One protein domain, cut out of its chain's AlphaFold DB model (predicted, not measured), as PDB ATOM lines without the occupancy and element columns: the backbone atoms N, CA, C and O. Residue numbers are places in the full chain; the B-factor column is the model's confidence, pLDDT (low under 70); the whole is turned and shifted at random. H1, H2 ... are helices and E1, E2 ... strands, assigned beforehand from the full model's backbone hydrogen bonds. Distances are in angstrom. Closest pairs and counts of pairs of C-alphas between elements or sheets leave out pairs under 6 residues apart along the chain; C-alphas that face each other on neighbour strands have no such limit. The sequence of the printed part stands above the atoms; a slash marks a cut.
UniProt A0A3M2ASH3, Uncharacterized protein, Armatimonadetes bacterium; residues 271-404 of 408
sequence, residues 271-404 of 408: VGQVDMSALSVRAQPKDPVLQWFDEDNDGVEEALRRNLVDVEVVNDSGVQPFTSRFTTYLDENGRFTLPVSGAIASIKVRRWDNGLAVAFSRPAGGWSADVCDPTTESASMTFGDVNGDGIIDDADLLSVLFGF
ATOM      1  N   VAL A 271     300.645 282.915 411.430       90.81
ATOM      2  CA  VAL A 271     300.512 283.944 410.398       90.81
ATOM      3  C   VAL A 271     300.194 285.273 411.078       90.81
ATOM      4  O   VAL A 271     299.162 285.416 411.733       90.81
ATOM      5  N   GLY A 272     301.080 286.251 410.917       90.75
ATOM      6  CA  GLY A 272     300.844 287.622 411.358       90.75
ATOM      7  C   GLY A 272     300.472 288.495 410.169       90.75
ATOM      8  O   GLY A 272     301.151 288.454 409.145       90.75
ATOM      9  N   GLN A 273     299.417 289.294 410.298       91.38
ATOM     10  CA  GLN A 273     299.050 290.327 409.334       91.38
ATOM     11  C   GLN A 273     299.290 291.706 409.943       91.38
ATOM     12  O   GLN A 273     298.770 292.034 411.011       91.38
ATOM     13  N   VAL A 274     300.068 292.522 409.246       90.38
ATOM     14  CA  VAL A 274     300.296 293.921 409.589       90.38
ATOM     15  C   VAL A 274     299.389 294.770 408.705       90.38
ATOM     16  O   VAL A 274     299.578 294.840 407.492       90.38
ATOM     17  N   ASP A 275     298.387 295.409 409.302       89.12
ATOM     18  CA  ASP A 275     297.564 296.386 408.596       89.12
ATOM     19  C   ASP A 275     298.370 297.671 408.383       89.12
ATOM     20  O   ASP A 275     298.776 298.347 409.330       89.12
ATOM     21  N   MET A 276     298.611 297.974 407.109       85.25
ATOM     22  CA  MET A 276     299.345 299.147 406.638       85.25
ATOM     23  C   MET A 276     298.501 299.968 405.660       85.25
ATOM     24  O   MET A 276     299.027 300.647 404.777       85.25
ATOM     25  N   SER A 277     297.176 299.914 405.803       84.00
ATOM     26  CA  SER A 277     296.238 300.690 404.985       84.00
ATOM     27  C   SER A 277     296.462 302.206 405.069       84.00
ATOM     28  O   SER A 277     296.075 302.928 404.152       84.00
ATOM     29  N   ALA A 278     297.139 302.688 406.117       84.31
ATOM     30  CA  ALA A 278     297.562 304.080 406.263       84.31
ATOM     31  C   ALA A 278     298.640 304.517 405.248       84.31
ATOM     32  O   ALA A 278     298.818 305.713 405.018       84.31
ATOM     33  N   LEU A 279     299.361 303.574 404.636       82.44
ATOM     34  CA  LEU A 279     300.354 303.879 403.614       82.44
ATOM     35  C   LEU A 279     299.707 304.213 402.277       82.44
ATOM     36  O   LEU A 279     298.701 303.626 401.877       82.44
ATOM     37  N   SER A 280     300.372 305.084 401.518       81.19
ATOM     38  CA  SER A 280     300.056 305.243 400.099       81.19
ATOM     39  C   SER A 280     300.261 303.922 399.353       81.19
ATOM     40  O   SER A 280     301.151 303.139 399.685       81.19
ATOM     41  N   VAL A 281     299.493 303.708 398.281       75.00
ATOM     42  CA  VAL A 281     299.606 302.504 397.439       75.00
ATOM     43  C   VAL A 281     301.040 302.291 396.945       75.00
ATOM     44  O   VAL A 281     301.453 301.151 396.776       75.00
ATOM     45  N   ARG A 282     301.828 303.355 396.742       72.81
ATOM     46  CA  ARG A 282     303.246 303.254 396.365       72.81
ATOM     47  C   ARG A 282     304.112 302.668 397.489       72.81
ATOM     48  O   ARG A 282     304.998 301.880 397.205       72.81
ATOM     49  N   ALA A 283     303.850 303.020 398.746       76.94
ATOM     50  CA  ALA A 283     304.663 302.613 399.897       76.94
ATOM     51  C   ALA A 283     304.260 301.257 400.514       76.94
ATOM     52  O   ALA A 283     305.005 300.707 401.332       76.94
ATOM     53  N   GLN A 284     303.089 300.727 400.149       79.62
ATOM     54  CA  GLN A 284     302.643 299.394 400.560       79.62
ATOM     55  C   GLN A 284     303.559 298.299 399.985       79.62
ATOM     56  O   GLN A 284     304.139 298.505 398.910       79.62
ATOM     57  N   PRO A 285     303.692 297.147 400.673       77.19
ATOM     58  CA  PRO A 285     304.353 295.981 400.098       77.19
ATOM     59  C   PRO A 285     303.753 295.649 398.734       77.19
ATOM     60  O   PRO A 285     302.553 295.835 398.512       77.19
ATOM     61  N   LYS A 286     304.581 295.162 397.814       70.19
ATOM     62  CA  LYS A 286     304.095 294.667 396.520       70.19
ATOM     63  C   LYS A 286     304.415 293.203 396.372       70.19
ATOM     64  O   LYS A 286     305.243 292.664 397.098       70.19
ATOM     65  N   ASP A 287     303.776 292.589 395.392       63.16
ATOM     66  CA  ASP A 287     304.210 291.292 394.911       63.16
ATOM     67  C   ASP A 287     305.621 291.455 394.328       63.16
ATOM     68  O   ASP A 287     305.775 292.179 393.337       63.16
ATOM     69  N   PRO A 288     306.640 290.801 394.911       52.97
ATOM     70  CA  PRO A 288     308.020 290.943 394.470       52.97
ATOM     71  C   PRO A 288     308.238 290.590 392.996       52.97
ATOM     72  O   PRO A 288     309.180 291.094 392.392       52.97
ATOM     73  N   VAL A 289     307.379 289.761 392.391       49.75
ATOM     74  CA  VAL A 289     307.490 289.412 390.970       49.75
ATOM     75  C   VAL A 289     306.837 290.404 390.039       49.75
ATOM     76  O   VAL A 289     307.377 290.625 388.960       49.75
ATOM     77  N   LEU A 290     305.757 291.069 390.441       51.31
ATOM     78  CA  LEU A 290     305.198 292.163 389.642       51.31
ATOM     79  C   LEU A 290     306.069 293.426 389.682       51.31
ATOM     80  O   LEU A 290     306.011 294.208 388.741       51.31
ATOM     81  N   GLN A 291     306.927 293.583 390.697       53.25
ATOM     82  CA  GLN A 291     307.898 294.687 390.796       53.25
ATOM     83  C   GLN A 291     308.972 294.664 389.701       53.25
ATOM     84  O   GLN A 291     309.663 295.645 389.470       53.25
ATOM     85  N   TRP A 292     309.187 293.528 389.039       44.16
ATOM     86  CA  TRP A 292     310.139 293.457 387.925       44.16
ATOM     87  C   TRP A 292     309.511 293.896 386.602       44.16
ATOM     88  O   TRP A 292     310.204 294.020 385.594       44.16
ATOM     89  N   PHE A 293     308.193 294.081 386.612       43.06
ATOM     90  CA  PHE A 293     307.369 294.360 385.447       43.06
ATOM     91  C   PHE A 293     306.558 295.649 385.614       43.06
ATOM     92  O   PHE A 293     305.668 295.898 384.798       43.06
ATOM     93  N   ASP A 294     306.832 296.451 386.648       46.06
ATOM     94  CA  ASP A 294     306.237 297.773 386.783       46.06
ATOM     95  C   ASP A 294     306.960 298.804 385.899       46.06
ATOM     96  O   ASP A 294     308.133 298.692 385.542       46.06
ATOM     97  N   GLU A 295     306.190 299.780 385.419       48.88
ATOM     98  CA  GLU A 295     306.671 300.792 384.472       48.88
ATOM     99  C   GLU A 295     307.391 301.957 385.167       48.88
ATOM    100  O   GLU A 295     307.892 302.860 384.492       48.88
ATOM    101  N   ASP A 296     307.409 302.006 386.502       51.34
ATOM    102  CA  ASP A 296     307.768 303.214 387.245       51.34
ATOM    103  C   ASP A 296     309.248 303.334 387.620       51.34
ATOM    104  O   ASP A 296     309.639 304.363 388.172       51.34
ATOM    105  N   ASN A 297     310.084 302.383 387.187       52.50
ATOM    106  CA  ASN A 297     311.547 302.500 387.143       52.50
ATOM    107  C   ASN A 297     312.183 302.878 388.501       52.50
ATOM    108  O   ASN A 297     313.313 303.370 388.534       52.50
ATOM    109  N   ASP A 298     311.463 302.662 389.613       55.59
ATOM    110  CA  ASP A 298     311.940 302.896 390.980       55.59
ATOM    111  C   ASP A 298     312.861 301.761 391.464       55.59
ATOM    112  O   ASP A 298     313.627 301.928 392.413       55.59
ATOM    113  N   GLY A 299     312.893 300.666 390.703       52.47
ATOM    114  CA  GLY A 299     313.872 299.602 390.801       52.47
ATOM    115  C   GLY A 299     313.487 298.548 391.832       52.47
ATOM    116  O   GLY A 299     312.944 298.817 392.902       52.47
ATOM    117  N   VAL A 300     313.863 297.310 391.520       50.78
ATOM    118  CA  VAL A 300     313.614 296.120 392.344       50.78
ATOM    119  C   VAL A 300     314.111 296.286 393.787       50.78
ATOM    120  O   VAL A 300     313.511 295.754 394.714       50.78
ATOM    121  N   GLU A 301     315.198 297.030 394.005       54.44
ATOM    122  CA  GLU A 301     315.785 297.234 395.333       54.44
ATOM    123  C   GLU A 301     314.853 297.995 396.290       54.44
ATOM    124  O   GLU A 301     314.623 297.545 397.417       54.44
ATOM    125  N   GLU A 302     314.268 299.108 395.845       56.66
ATOM    126  CA  GLU A 302     313.359 299.911 396.671       56.66
ATOM    127  C   GLU A 302     312.028 299.204 396.899       56.66
ATOM    128  O   GLU A 302     311.448 299.257 397.987       56.66
ATOM    129  N   ALA A 303     311.560 298.479 395.890       56.69
ATOM    130  CA  ALA A 303     310.331 297.723 395.973       56.69
ATOM    131  C   ALA A 303     310.468 296.524 396.944       56.69
ATOM    132  O   ALA A 303     309.599 296.316 397.796       56.69
ATOM    133  N   LEU A 304     311.601 295.811 396.938       59.94
ATOM    134  CA  LEU A 304     311.905 294.757 397.918       59.94
ATOM    135  C   LEU A 304     312.046 295.299 399.341       59.94
ATOM    136  O   LEU A 304     311.645 294.642 400.306       59.94
ATOM    137  N   ARG A 305     312.578 296.516 399.485       67.00
ATOM    138  CA  ARG A 305     312.747 297.155 400.791       67.00
ATOM    139  C   ARG A 305     311.421 297.391 401.513       67.00
ATOM    140  O   ARG A 305     311.373 297.286 402.736       67.00
ATOM    141  N   ARG A 306     310.336 297.647 400.773       73.50
ATOM    142  CA  ARG A 306     308.976 297.853 401.321       73.50
ATOM    143  C   ARG A 306     308.387 296.591 401.950       73.50
ATOM    144  O   ARG A 306     307.527 296.690 402.827       73.50
ATOM    145  N   ASN A 307     308.840 295.425 401.506       74.75
ATOM    146  CA  ASN A 307     308.390 294.133 402.005       74.75
ATOM    147  C   ASN A 307     309.237 293.646 403.190       74.75
ATOM    148  O   ASN A 307     308.796 292.759 403.910       74.75
ATOM    149  N   LEU A 308     310.430 294.206 403.418       75.50
ATOM    150  CA  LEU A 308     311.321 293.795 404.505       75.50
ATOM    151  C   LEU A 308     310.792 294.209 405.881       75.50
ATOM    152  O   LEU A 308     310.485 295.377 406.138       75.50
ATOM    153  N   VAL A 309     310.793 293.251 406.805       77.81
ATOM    154  CA  VAL A 309     310.502 293.471 408.219       77.81
ATOM    155  C   VAL A 309     311.547 292.811 409.108       77.81
ATOM    156  O   VAL A 309     311.929 291.654 408.926       77.81
ATOM    157  N   ASP A 310     311.979 293.542 410.125       79.94
ATOM    158  CA  ASP A 310     312.722 292.978 411.237       79.94
ATOM    159  C   ASP A 310     311.753 292.326 412.213       79.94
ATOM    160  O   ASP A 310     310.781 292.937 412.660       79.94
ATOM    161  N   VAL A 311     312.063 291.092 412.584       80.00
ATOM    162  CA  VAL A 311     311.312 290.314 413.554       80.00
ATOM    163  C   VAL A 311     312.191 290.053 414.759       80.00
ATOM    164  O   VAL A 311     313.309 289.553 414.648       80.00
ATOM    165  N   GLU A 312     311.649 290.361 415.922       82.56
ATOM    166  CA  GLU A 312     312.175 289.986 417.218       82.56
ATOM    167  C   GLU A 312     311.241 288.954 417.848       82.56
ATOM    168  O   GLU A 312     310.035 289.164 417.962       82.56
ATOM    169  N   VAL A 313     311.795 287.816 418.248       82.75
ATOM    170  CA  VAL A 313     311.062 286.724 418.882       82.75
ATOM    171  C   VAL A 313     311.581 286.544 420.300       82.75
ATOM    172  O   VAL A 313     312.776 286.315 420.501       82.75
ATOM    173  N   VAL A 314     310.675 286.600 421.275       84.25
ATOM    174  CA  VAL A 314     310.986 286.396 422.693       84.25
ATOM    175  C   VAL A 314     310.571 284.992 423.104       84.25
ATOM    176  O   VAL A 314     309.404 284.617 422.996       84.25
ATOM    177  N   ASN A 315     311.526 284.215 423.603       84.75
ATOM    178  CA  ASN A 315     311.286 282.926 424.231       84.75
ATOM    179  C   ASN A 315     311.303 283.090 425.756       84.75
ATOM    180  O   ASN A 315     312.297 283.557 426.316       84.75
ATOM    181  N   ASP A 316     310.212 282.704 426.418       85.81
ATOM    182  CA  ASP A 316     310.047 282.808 427.875       85.81
ATOM    183  C   ASP A 316     310.205 281.474 428.616       85.81
ATOM    184  O   ASP A 316     309.991 281.401 429.825       85.81
ATOM    185  N   SER A 317     310.562 280.410 427.902       75.81
ATOM    186  CA  SER A 317     310.600 279.048 428.418       75.81
ATOM    187  C   SER A 317     312.020 278.465 428.394       75.81
ATOM    188  O   SER A 317     312.861 278.817 427.570       75.81
ATOM    189  N   GLY A 318     312.296 277.513 429.289       68.44
ATOM    190  CA  GLY A 318     313.604 276.856 429.407       68.44
ATOM    191  C   GLY A 318     314.503 277.438 430.505       68.44
ATOM    192  O   GLY A 318     314.066 278.222 431.340       68.44
ATOM    193  N   VAL A 319     315.768 276.995 430.541       70.06
ATOM    194  CA  VAL A 319     316.726 277.337 431.620       70.06
ATOM    195  C   VAL A 319     317.260 278.771 431.493       70.06
ATOM    196  O   VAL A 319     317.681 279.354 432.490       70.06
ATOM    197  N   GLN A 320     317.246 279.341 430.285       68.94
ATOM    198  CA  GLN A 320     317.612 280.731 430.006       68.94
ATOM    199  C   GLN A 320     316.671 281.281 428.919       68.94
ATOM    200  O   GLN A 320     316.753 280.804 427.783       68.94
ATOM    201  N   PRO A 321     315.778 282.236 429.234       78.94
ATOM    202  CA  PRO A 321     314.987 282.918 428.216       78.94
ATOM    203  C   PRO A 321     315.922 283.659 427.257       78.94
ATOM    204  O   PRO A 321     316.988 284.138 427.651       78.94
ATOM    205  N   PHE A 322     315.531 283.754 425.992       79.31
ATOM    206  CA  PHE A 322     316.330 284.434 424.978       79.31
ATOM    207  C   PHE A 322     315.454 285.269 424.059       79.31
ATOM    208  O   PHE A 322     314.266 285.008 423.879       79.31
ATOM    209  N   THR A 323     316.070 286.278 423.459       79.19
ATOM    210  CA  THR A 323     315.478 287.071 422.386       79.19
ATOM    211  C   THR A 323     316.309 286.852 421.133       79.19
ATOM    212  O   THR A 323     317.537 286.930 421.184       79.19
ATOM    213  N   SER A 324     315.651 286.526 420.025       74.31
ATOM    214  CA  SER A 324     316.287 286.352 418.721       74.31
ATOM    215  C   SER A 324     315.757 287.397 417.758       74.31
ATOM    216  O   SER A 324     314.560 287.675 417.759       74.31
ATOM    217  N   ARG A 325     316.634 287.948 416.921       73.81
ATOM    218  CA  ARG A 325     316.263 288.914 415.891       73.81
ATOM    219  C   ARG A 325     316.742 288.436 414.534       73.81
ATOM    220  O   ARG A 325     317.885 288.012 414.387       73.81
ATOM    221  N   PHE A 326     315.861 288.514 413.554       70.06
ATOM    222  CA  PHE A 326     316.138 288.183 412.163       70.06
ATOM    223  C   PHE A 326     315.227 289.014 411.266       70.06
ATOM    224  O   PHE A 326     314.271 289.625 411.732       70.06
ATOM    225  N   THR A 327     315.519 289.036 409.976       70.69
ATOM    226  CA  THR A 327     314.714 289.761 408.997       70.69
ATOM    227  C   THR A 327     313.914 288.757 408.177       70.69
ATOM    228  O   THR A 327     314.435 287.709 407.792       70.69
ATOM    229  N   THR A 328     312.646 289.064 407.936       70.12
ATOM    230  CA  THR A 328     311.760 288.318 407.038       70.12
ATOM    231  C   THR A 328     311.019 289.297 406.131       70.12
ATOM    232  O   THR A 328     311.282 290.500 406.174       70.12
ATOM    233  N   TYR A 329     310.113 288.799 405.298       73.25
ATOM    234  CA  TYR A 329     309.316 289.617 404.397       73.25
ATOM    235  C   TYR A 329     307.823 289.558 404.725       73.25
ATOM    236  O   TYR A 329     307.314 288.608 405.329       73.25
ATOM    237  N   LEU A 330     307.127 290.604 404.307       77.19
ATOM    238  CA  LEU A 330     305.688 290.639 404.150       77.19
ATOM    239  C   LEU A 330     305.339 290.270 402.708       77.19
ATOM    240  O   LEU A 330     306.058 290.631 401.771       77.19
ATOM    241  N   ASP A 331     304.216 289.587 402.538       75.44
ATOM    242  CA  ASP A 331     303.557 289.491 401.246       75.44
ATOM    243  C   ASP A 331     302.896 290.822 400.849       75.44
ATOM    244  O   ASP A 331     302.852 291.787 401.621       75.44
ATOM    245  N   GLU A 332     302.373 290.877 399.628       74.12
ATOM    246  CA  GLU A 332     301.642 292.022 399.084       74.12
ATOM    247  C   GLU A 332     300.414 292.435 399.916       74.12
ATOM    248  O   GLU A 332     299.942 293.565 399.812       74.12
ATOM    249  N   ASN A 333     299.921 291.543 400.778       80.31
ATOM    250  CA  ASN A 333     298.793 291.767 401.678       80.31
ATOM    251  C   ASN A 333     299.239 292.121 403.111       80.31
ATOM    252  O   ASN A 333     298.403 292.199 404.017       80.31
ATOM    253  N   GLY A 334     300.540 292.330 403.343       82.56
ATOM    254  CA  GLY A 334     301.094 292.656 404.654       82.56
ATOM    255  C   GLY A 334     301.188 291.465 405.612       82.56
ATOM    256  O   GLY A 334     301.259 291.670 406.824       82.56
ATOM    257  N   ARG A 335     301.161 290.224 405.115       85.69
ATOM    258  CA  ARG A 335     301.239 289.010 405.937       85.69
ATOM    259  C   ARG A 335     302.631 288.401 405.926       85.69
ATOM    260  O   ARG A 335     303.334 288.419 404.925       85.69
ATOM    261  N   PHE A 336     302.999 287.782 407.033       82.75
ATOM    262  CA  PHE A 336     304.189 286.948 407.157       82.75
ATOM    263  C   PHE A 336     303.857 285.700 407.962       82.75
ATOM    264  O   PHE A 336     302.841 285.630 408.656       82.75
ATOM    265  N   THR A 337     304.732 284.703 407.896       84.31
ATOM    266  CA  THR A 337     304.538 283.446 408.615       84.31
ATOM    267  C   THR A 337     305.831 282.952 409.244       84.31
ATOM    268  O   THR A 337     306.909 283.156 408.686       84.31
ATOM    269  N   LEU A 338     305.730 282.337 410.427       78.94
ATOM    270  CA  LEU A 338     306.875 281.858 411.207       78.94
ATOM    271  C   LEU A 338     306.571 280.521 411.891       78.94
ATOM    272  O   LEU A 338     305.460 280.342 412.397       78.94
ATOM    273  N   PRO A 339     307.553 279.607 411.988       79.31
ATOM    274  CA  PRO A 339     307.441 278.456 412.866       79.31
ATOM    275  C   PRO A 339     307.533 278.923 414.319       79.31
ATOM    276  O   PRO A 339     308.553 279.464 414.752       79.31
ATOM    277  N   VAL A 340     306.476 278.690 415.089       79.75
ATOM    278  CA  VAL A 340     306.420 279.032 416.515       79.75
ATOM    279  C   VAL A 340     306.219 277.779 417.351       79.75
ATOM    280  O   VAL A 340     305.653 276.784 416.914       79.75
ATOM    281  N   SER A 341     306.690 277.813 418.590       82.56
ATOM    282  CA  SER A 341     306.422 276.757 419.566       82.56
ATOM    283  C   SER A 341     305.765 277.367 420.791       82.56
ATOM    284  O   SER A 341     305.829 278.580 420.988       82.56
ATOM    285  N   GLY A 342     305.212 276.527 421.666       81.56
ATOM    286  CA  GLY A 342     304.657 276.973 422.944       81.56
ATOM    287  C   GLY A 342     305.634 277.778 423.811       81.56
ATOM    288  O   GLY A 342     305.171 278.474 424.698       81.56
ATOM    289  N   ALA A 343     306.943 277.742 423.538       83.00
ATOM    290  CA  ALA A 343     307.969 278.518 424.235       83.00
ATOM    291  C   ALA A 343     308.077 279.990 423.795       83.00
ATOM    292  O   ALA A 343     308.695 280.800 424.480       83.00
ATOM    293  N   ILE A 344     307.518 280.343 422.637       85.38
ATOM    294  CA  ILE A 344     307.573 281.711 422.120       85.38
ATOM    295  C   ILE A 344     306.483 282.542 422.791       85.38
ATOM    296  O   ILE A 344     305.306 282.234 422.642       85.38
ATOM    297  N   ALA A 345     306.865 283.589 423.507       89.69
ATOM    298  CA  ALA A 345     305.956 284.447 424.259       89.69
ATOM    299  C   ALA A 345     305.389 285.586 423.412       89.69
ATOM    300  O   ALA A 345     304.204 285.905 423.508       89.69
ATOM    301  N   SER A 346     306.234 286.198 422.583       92.75
ATOM    302  CA  SER A 346     305.843 287.299 421.712       92.75
ATOM    303  C   SER A 346     306.705 287.374 420.459       92.75
ATOM    304  O   SER A 346     307.843 286.896 420.417       92.75
ATOM    305  N   ILE A 347     306.121 287.983 419.433       90.19
ATOM    306  CA  ILE A 347     306.730 288.258 418.137       90.19
ATOM    307  C   ILE A 347     306.527 289.744 417.883       90.19
ATOM    308  O   ILE A 347     305.397 290.198 417.722       90.19
ATOM    309  N   LYS A 348     307.608 290.513 417.880       91.88
ATOM    310  CA  LYS A 348     307.595 291.943 417.587       91.88
ATOM    311  C   LYS A 348     308.122 292.160 416.176       91.88
ATOM    312  O   LYS A 348     309.175 291.647 415.820       91.88
ATOM    313  N   VAL A 349     307.380 292.909 415.378       88.88
ATOM    314  CA  VAL A 349     307.658 293.159 413.967       88.88
ATOM    315  C   VAL A 349     307.824 294.649 413.760       88.88
ATOM    316  O   VAL A 349     306.999 295.445 414.204       88.88
ATOM    317  N   ARG A 350     308.889 295.031 413.068       84.81
ATOM    318  CA  ARG A 350     309.179 296.417 412.718       84.81
ATOM    319  C   ARG A 350     309.524 296.479 411.241       84.81
ATOM    320  O   ARG A 350     310.400 295.746 410.787       84.81
ATOM    321  N   ARG A 351     308.844 297.341 410.490       80.94
ATOM    322  CA  ARG A 351     309.198 297.587 409.089       80.94
ATOM    323  C   ARG A 351     310.422 298.496 409.016       80.94
ATOM    324  O   ARG A 351     310.751 299.175 409.988       80.94
ATOM    325  N   TRP A 352     311.131 298.471 407.891       70.19
ATOM    326  CA  TRP A 352     312.307 299.322 407.707       70.19
ATOM    327  C   TRP A 352     311.984 300.828 407.817       70.19
ATOM    328  O   TRP A 352     312.824 301.609 408.253       70.19
ATOM    329  N   ASP A 353     310.788 301.246 407.418       70.38
ATOM    330  CA  ASP A 353     310.408 302.644 407.228       70.38
ATOM    331  C   ASP A 353     309.572 303.197 408.391       70.38
ATOM    332  O   ASP A 353     308.347 303.170 408.376       70.38
ATOM    333  N   ASN A 354     310.242 303.750 409.401       71.12
ATOM    334  CA  ASN A 354     309.669 304.664 410.405       71.12
ATOM    335  C   ASN A 354     308.311 304.244 411.030       71.12
ATOM    336  O   ASN A 354     307.492 305.074 411.448       71.12
ATOM    337  N   GLY A 355     308.025 302.943 411.011       80.12
ATOM    338  CA  GLY A 355     306.779 302.344 411.444       80.12
ATOM    339  C   GLY A 355     306.956 301.867 412.867       80.12
ATOM    340  O   GLY A 355     307.876 301.092 413.151       80.12
ATOM    341  N   LEU A 356     306.058 302.301 413.748       84.88
ATOM    342  CA  LEU A 356     306.067 301.876 415.135       84.88
ATOM    343  C   LEU A 356     305.916 300.356 415.186       84.88
ATOM    344  O   LEU A 356     304.996 299.778 414.600       84.88
ATOM    345  N   ALA A 357     306.841 299.708 415.888       88.69
ATOM    346  CA  ALA A 357     306.882 298.259 415.953       88.69
ATOM    347  C   ALA A 357     305.595 297.679 416.561       88.69
ATOM    348  O   ALA A 357     305.097 298.140 417.588       88.69
ATOM    349  N   VAL A 358     305.102 296.607 415.954       92.50
ATOM    350  CA  VAL A 358     303.851 295.942 416.316       92.50
ATOM    351  C   VAL A 358     304.164 294.603 416.976       92.50
ATOM    352  O   VAL A 358     305.089 293.915 416.556       92.50
ATOM    353  N   ALA A 359     303.422 294.220 418.016       93.38
ATOM    354  CA  ALA A 359     303.669 292.984 418.756       93.38
ATOM    355  C   ALA A 359     302.474 292.027 418.700       93.38
ATOM    356  O   ALA A 359     301.332 292.424 418.917       93.38
ATOM    357  N   PHE A 360     302.772 290.751 418.481       95.19
ATOM    358  CA  PHE A 360     301.845 289.630 418.556       95.19
ATOM    359  C   PHE A 360     302.200 288.797 419.786       95.19
ATOM    360  O   PHE A 360     303.321 288.297 419.906       95.19
ATOM    361  N   SER A 361     301.259 288.661 420.714       95.19
ATOM    362  CA  SER A 361     301.461 287.929 421.968       95.19
ATOM    363  C   SER A 361     300.894 286.519 421.868       95.19
ATOM    364  O   SER A 361     299.846 286.321 421.257       95.19
ATOM    365  N   ARG A 362     301.552 285.548 422.513       93.19
ATOM    366  CA  ARG A 362     301.065 284.165 422.597       93.19
ATOM    367  C   ARG A 362     299.643 284.145 423.181       93.19
ATOM    368  O   ARG A 362     299.461 284.617 424.308       93.19
ATOM    369  N   PRO A 363     298.646 283.576 422.474       93.19
ATOM    370  CA  PRO A 363     297.292 283.442 422.999       93.19
ATOM    371  C   PRO A 363     297.250 282.569 424.258       93.19
ATOM    372  O   PRO A 363     298.127 281.734 424.484       93.19
ATOM    373  N   ALA A 364     296.186 282.686 425.059       89.94
ATOM    374  CA  ALA A 364     296.019 281.870 426.269       89.94
ATOM    375  C   ALA A 364     295.997 280.353 425.984       89.94
ATOM    376  O   ALA A 364     296.455 279.566 426.809       89.94
ATOM    377  N   GLY A 365     295.495 279.948 424.810       89.06
ATOM    378  CA  GLY A 365     295.508 278.557 424.336       89.06
ATOM    379  C   GLY A 365     296.848 278.092 423.751       89.06
ATOM    380  O   GLY A 365     296.954 276.942 423.337       89.06
ATOM    381  N   GLY A 366     297.861 278.962 423.725       90.81
ATOM    382  CA  GLY A 366     299.104 278.744 422.993       90.81
ATOM    383  C   GLY A 366     298.963 279.016 421.495       90.81
ATOM    384  O   GLY A 366     297.892 279.361 420.996       90.81
ATOM    385  N   TRP A 367     300.076 278.876 420.779       88.62
ATOM    386  CA  TRP A 367     300.082 278.861 419.318       88.62
ATOM    387  C   TRP A 367     299.522 277.540 418.789       88.62
ATOM    388  O   TRP A 367     299.620 276.514 419.468       88.62
ATOM    389  N   SER A 368     298.995 277.547 417.565       91.75
ATOM    390  CA  SER A 368     298.525 276.329 416.908       91.75
ATOM    391  C   SER A 368     299.648 275.299 416.790       91.75
ATOM    392  O   SER A 368     300.798 275.631 416.489       91.75
ATOM    393  N   ALA A 369     299.314 274.034 417.033       87.88
ATOM    394  CA  ALA A 369     300.201 272.901 416.777       87.88
ATOM    395  C   ALA A 369     300.014 272.328 415.360       87.88
ATOM    396  O   ALA A 369     300.867 271.570 414.899       87.88
ATOM    397  N   ASP A 370     298.918 272.680 414.682       89.75
ATOM    398  CA  ASP A 370     298.659 272.293 413.300       89.75
ATOM    399  C   ASP A 370     299.241 273.356 412.359       89.75
ATOM    400  O   ASP A 370     298.875 274.529 412.397       89.75
ATOM    401  N   VAL A 371     300.179 272.947 411.506       83.88
ATOM    402  CA  VAL A 371     300.818 273.838 410.527       83.88
ATOM    403  C   VAL A 371     299.868 274.257 409.402       83.88
ATOM    404  O   VAL A 371     300.104 275.284 408.771       83.88
ATOM    405  N   CYS A 372     298.811 273.485 409.136       88.69
ATOM    406  CA  CYS A 372     297.815 273.790 408.111       88.69
ATOM    407  C   CYS A 372     296.618 274.589 408.638       88.69
ATOM    408  O   CYS A 372     295.925 275.221 407.834       88.69
ATOM    409  N   ASP A 373     296.435 274.633 409.958       91.00
ATOM    410  CA  ASP A 373     295.470 275.488 410.655       91.00
ATOM    411  C   ASP A 373     296.203 276.440 411.621       91.00
ATOM    412  O   ASP A 373     296.256 276.201 412.831       91.00
ATOM    413  N   PRO A 374     296.878 277.481 411.098       91.00
ATOM    414  CA  PRO A 374     297.759 278.319 411.895       91.00
ATOM    415  C   PRO A 374     296.996 279.287 412.798       91.00
ATOM    416  O   PRO A 374     295.912 279.772 412.469       91.00
ATOM    417  N   THR A 375     297.642 279.697 413.889       93.06
ATOM    418  CA  THR A 375     297.206 280.895 414.612       93.06
ATOM    419  C   THR A 375     297.371 282.102 413.696       93.06
ATOM    420  O   THR A 375     298.483 282.396 413.261       93.06
ATOM    421  N   THR A 376     296.268 282.789 413.412       92.88
ATOM    422  CA  THR A 376     296.254 283.976 412.555       92.88
ATOM    423  C   THR A 376     295.897 285.191 413.390       92.88
ATOM    424  O   THR A 376     294.810 285.249 413.955       92.88
ATOM    425  N   GLU A 377     296.802 286.162 413.450       93.69
ATOM    426  CA  GLU A 377     296.614 287.401 414.207       93.69
ATOM    427  C   GLU A 377     296.827 288.609 413.299       93.69
ATOM    428  O   GLU A 377     297.614 288.569 412.353       93.69
ATOM    429  N   SER A 378     296.120 289.701 413.572       92.88
ATOM    430  CA  SER A 378     296.229 290.948 412.809       92.88
ATOM    431  C   SER A 378     296.476 292.119 413.742       92.88
ATOM    432  O   SER A 378     295.861 292.209 414.803       92.88
ATOM    433  N   ALA A 379     297.347 293.035 413.340       92.38
ATOM    434  CA  ALA A 379     297.624 294.234 414.109       92.38
ATOM    435  C   ALA A 379     297.931 295.419 413.186       92.38
ATOM    436  O   ALA A 379     298.544 295.255 412.134       92.38
ATOM    437  N   SER A 380     297.468 296.610 413.567       91.25
ATOM    438  CA  SER A 380     297.627 297.829 412.767       91.25
ATOM    439  C   SER A 380     298.941 298.525 413.105       91.25
ATOM    440  O   SER A 380     299.262 298.714 414.280       91.25
ATOM    441  N   MET A 381     299.712 298.879 412.078       89.38
ATOM    442  CA  MET A 381     300.972 299.600 412.231       89.38
ATOM    443  C   MET A 381     300.720 301.101 412.152       89.38
ATOM    444  O   MET A 381     300.170 301.607 411.176       89.38
ATOM    445  N   THR A 382     301.149 301.820 413.188       89.75
ATOM    446  CA  THR A 382     301.125 303.286 413.187       89.75
ATOM    447  C   THR A 382     302.454 303.800 412.649       89.75
ATOM    448  O   THR A 382     303.511 303.377 413.108       89.75
ATOM    449  N   PHE A 383     302.409 304.705 411.678       86.69
ATOM    450  CA  PHE A 383     303.602 305.315 411.090       86.69
ATOM    451  C   PHE A 383     303.899 306.651 411.766       86.69
ATOM    452  O   PHE A 383     302.970 307.399 412.072       86.69
ATOM    453  N   GLY A 384     305.181 306.949 411.977       85.50
ATOM    454  CA  GLY A 384     305.612 308.197 412.612       85.50
ATOM    455  C   GLY A 384     306.754 308.066 413.616       85.50
ATOM    456  O   GLY A 384     307.178 309.092 414.120       85.50
ATOM    457  N   ASP A 385     307.257 306.856 413.871       88.56
ATOM    458  CA  ASP A 385     308.460 306.590 414.679       88.56
ATOM    459  C   ASP A 385     309.691 306.782 413.776       88.56
ATOM    460  O   ASP A 385     310.247 305.838 413.215       88.56
ATOM    461  N   VAL A 386     310.011 308.044 413.494       87.06
ATOM    462  CA  VAL A 386     311.003 308.474 412.498       87.06
ATOM    463  C   VAL A 386     312.422 308.278 413.007       87.06
ATOM    464  O   VAL A 386     313.326 308.002 412.216       87.06
ATOM    465  N   ASN A 387     312.630 308.422 414.313       85.88
ATOM    466  CA  ASN A 387     313.936 308.230 414.927       85.88
ATOM    467  C   ASN A 387     314.206 306.750 415.309       85.88
ATOM    468  O   ASN A 387     315.361 306.389 415.559       85.88
ATOM    469  N   GLY A 388     313.180 305.887 415.286       84.31
ATOM    470  CA  GLY A 388     313.275 304.451 415.540       84.31
ATOM    471  C   GLY A 388     313.413 304.069 417.017       84.31
ATOM    472  O   GLY A 388     313.928 302.979 417.299       84.31
ATOM    473  N   ASP A 389     313.023 304.939 417.950       87.12
ATOM    474  CA  ASP A 389     313.116 304.704 419.394       87.12
ATOM    475  C   ASP A 389     311.930 303.907 419.972       87.12
ATOM    476  O   ASP A 389     311.986 303.435 421.115       87.12
ATOM    477  N   GLY A 390     310.908 303.642 419.152       86.75
ATOM    478  CA  GLY A 390     309.733 302.870 419.542       86.75
ATOM    479  C   GLY A 390     308.654 303.693 420.240       86.75
ATOM    480  O   GLY A 390     307.782 303.103 420.890       86.75
ATOM    481  N   ILE A 391     308.705 305.019 420.135       90.56
ATOM    482  CA  ILE A 391     307.702 305.978 420.595       90.56
ATOM    483  C   ILE A 391     307.389 306.913 419.412       90.56
ATOM    484  O   ILE A 391     308.162 307.015 418.474       90.56
ATOM    485  N   ILE A 392     306.196 307.515 419.398       91.62
ATOM    486  CA  ILE A 392     305.874 308.596 418.456       91.62
ATOM    487  C   ILE A 392     305.715 309.870 419.278       91.62
ATOM    488  O   ILE A 392     304.719 310.010 419.999       91.62
ATOM    489  N   ASP A 393     306.687 310.772 419.201       93.88
ATOM    490  CA  ASP A 393     306.726 311.992 420.005       93.88
ATOM    491  C   ASP A 393     307.191 313.245 419.232       93.88
ATOM    492  O   ASP A 393     307.154 313.324 417.999       93.88
ATOM    493  N   ASP A 394     307.522 314.309 419.967       95.75
ATOM    494  CA  ASP A 394     307.986 315.562 419.386       95.75
ATOM    495  C   ASP A 394     309.387 315.451 418.767       95.75
ATOM    496  O   ASP A 394     309.688 316.211 417.844       95.75
ATOM    497  N   ALA A 395     310.219 314.492 419.179       93.75
ATOM    498  CA  ALA A 395     311.510 314.232 418.554       93.75
ATOM    499  C   ALA A 395     311.350 313.674 417.132       93.75
ATOM    500  O   ALA A 395     312.116 314.053 416.236       93.75
ATOM    501  N   ASP A 396     310.329 312.852 416.879       92.50
ATOM    502  CA  ASP A 396     309.995 312.401 415.523       92.50
ATOM    503  C   ASP A 396     309.541 313.557 414.640       92.50
ATOM    504  O   ASP A 396     310.024 313.731 413.516       92.50
ATOM    505  N   LEU A 397     308.656 314.404 415.172       92.94
ATOM    506  CA  LEU A 397     308.193 315.595 414.468       92.94
ATOM    507  C   LEU A 397     309.363 316.525 414.130       92.94
ATOM    508  O   LEU A 397     309.457 317.018 413.004       92.94
ATOM    509  N   LEU A 398     310.273 316.758 415.078       93.56
ATOM    510  CA  LEU A 398     311.466 317.570 414.850       93.56
ATOM    511  C   LEU A 398     312.387 316.945 413.799       93.56
ATOM    512  O   LEU A 398     312.921 317.675 412.966       93.56
ATOM    513  N   SER A 399     312.523 315.617 413.780       89.75
ATOM    514  CA  SER A 399     313.303 314.907 412.761       89.75
ATOM    515  C   SER A 399     312.745 315.156 411.355       89.75
ATOM    516  O   SER A 399     313.503 315.477 410.437       89.75
ATOM    517  N   VAL A 400     311.418 315.119 411.193       89.69
ATOM    518  CA  VAL A 400     310.754 315.469 409.924       89.69
ATOM    519  C   VAL A 400     310.949 316.944 409.577       89.69
ATOM    520  O   VAL A 400     311.282 317.262 408.439       89.69
ATOM    521  N   LEU A 401     310.766 317.857 410.534       92.75
ATOM    522  CA  LEU A 401     310.874 319.300 410.294       92.75
ATOM    523  C   LEU A 401     312.298 319.739 409.943       92.75
ATOM    524  O   LEU A 401     312.466 320.609 409.093       92.75
ATOM    525  N   PHE A 402     313.323 319.141 410.553       89.69
ATOM    526  CA  PHE A 402     314.717 319.413 410.195       89.69
ATOM    527  C   PHE A 402     315.103 318.812 408.843       89.69
ATOM    528  O   PHE A 402     315.954 319.372 408.155       89.69
ATOM    529  N   GLY A 403     314.459 317.713 408.443       85.31
ATOM    530  CA  GLY A 403     314.576 317.155 407.097       85.31
ATOM    531  C   GLY A 403     313.753 317.902 406.038       85.31
ATOM    532  O   GLY A 403     313.997 317.736 404.841       85.31
ATOM    533  N   PHE A 404     312.792 318.736 406.442       83.44
ATOM    534  CA  PHE A 404     311.873 319.406 405.527       83.44
ATOM    535  C   PHE A 404     312.612 320.415 404.635       83.44
ATOM    536  O   PHE A 404     313.194 321.387 405.113       83.44
TER     537      PHE A 404
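What this domain is: This is residues 271 to 404 of the 408 residues of an uncharacterized protein of Armatimonadetes bacterium (UniProt A0A3M2ASH3). What shape does the backbone make? Two small sheets, E3 E2 E5 E6 and E4 E1 E7, lie face to face as a sandwich, their strands crossed at 45 degrees. Short H1 grazes the larger sheet where it leads into E2, H2 lies well away from both sheets, and residues 293 to 298 stick out. What is it built of? The printed part has 134 residues with two named helices and seven named strands, in the order E1 H1 E2 E3 E4 E5 E6 E7 H2; the class is mixed, helices and strands, with 61 residues, under half, in named elements. How spread out is it? It is only just compact, close to loose, with a radius of gyration of the C-alphas of 16.6 A and spans of 48 by 39 by 22 A.

Where its parts are: Where does the printed part begin? E1, residues 271 to 275, begins with C-alpha 271 at (300.512, 283.944, 410.398). What follows? H1 is residues 300 to 307, E2 308 to 315, 22.5 A long, and E3 322 to 329, 22.4 A. E4 is residues 335 to 338, E5 344 to 351, 20.6 A, and E6 358 to 361. How does it end? E7, residues 375 to 380, spans 17.0 A, and H2, residues 394 to 403, spans 14.0 A and ends with C-alpha 403 at (314.576, 317.155, 407.097).

How they stand to each other: How is the larger sheet joined? It runs E3 E2 E5 E6, antiparallel and strongly twisted, with hairpins E2 and E3 (N 311 to O 326, 2.8 A) and E5 and E6 (N 349 to O 358, 2.8 A). E2 and E5 have N 312 and O 348 within hydrogen-bond range at 2.8 A. And the smaller one? E1 is its inner strand, parallel to E7 (N 273 to O 377, 2.8 A) and antiparallel to E4 (N 272 to O 336, 2.9 A). Where do the sheets come close? The parts that face each other are 9.9 A centre to centre; the closest C-alphas of E6 and E7 are those of Val 358 and Ala 379, 6.8 A apart. Where are the helices? H1 only grazes the larger sheet with residues 304 to 307, and H2 is on neither sheet; every O i to N i+4 pair is within hydrogen-bond range in H2, and 3 of 4 in H1.

The domain as a whole: How large is it? The two C-alphas farthest apart, of Glu 295 and Val 319, are 53.6 A apart. Which links are long? E1 to H1, E6 to E7 and E7 to H2 are long links, and the printed part has no cut. Where is confidence low? Residues 287 to 305, 318 and 320 have pLDDT under 70.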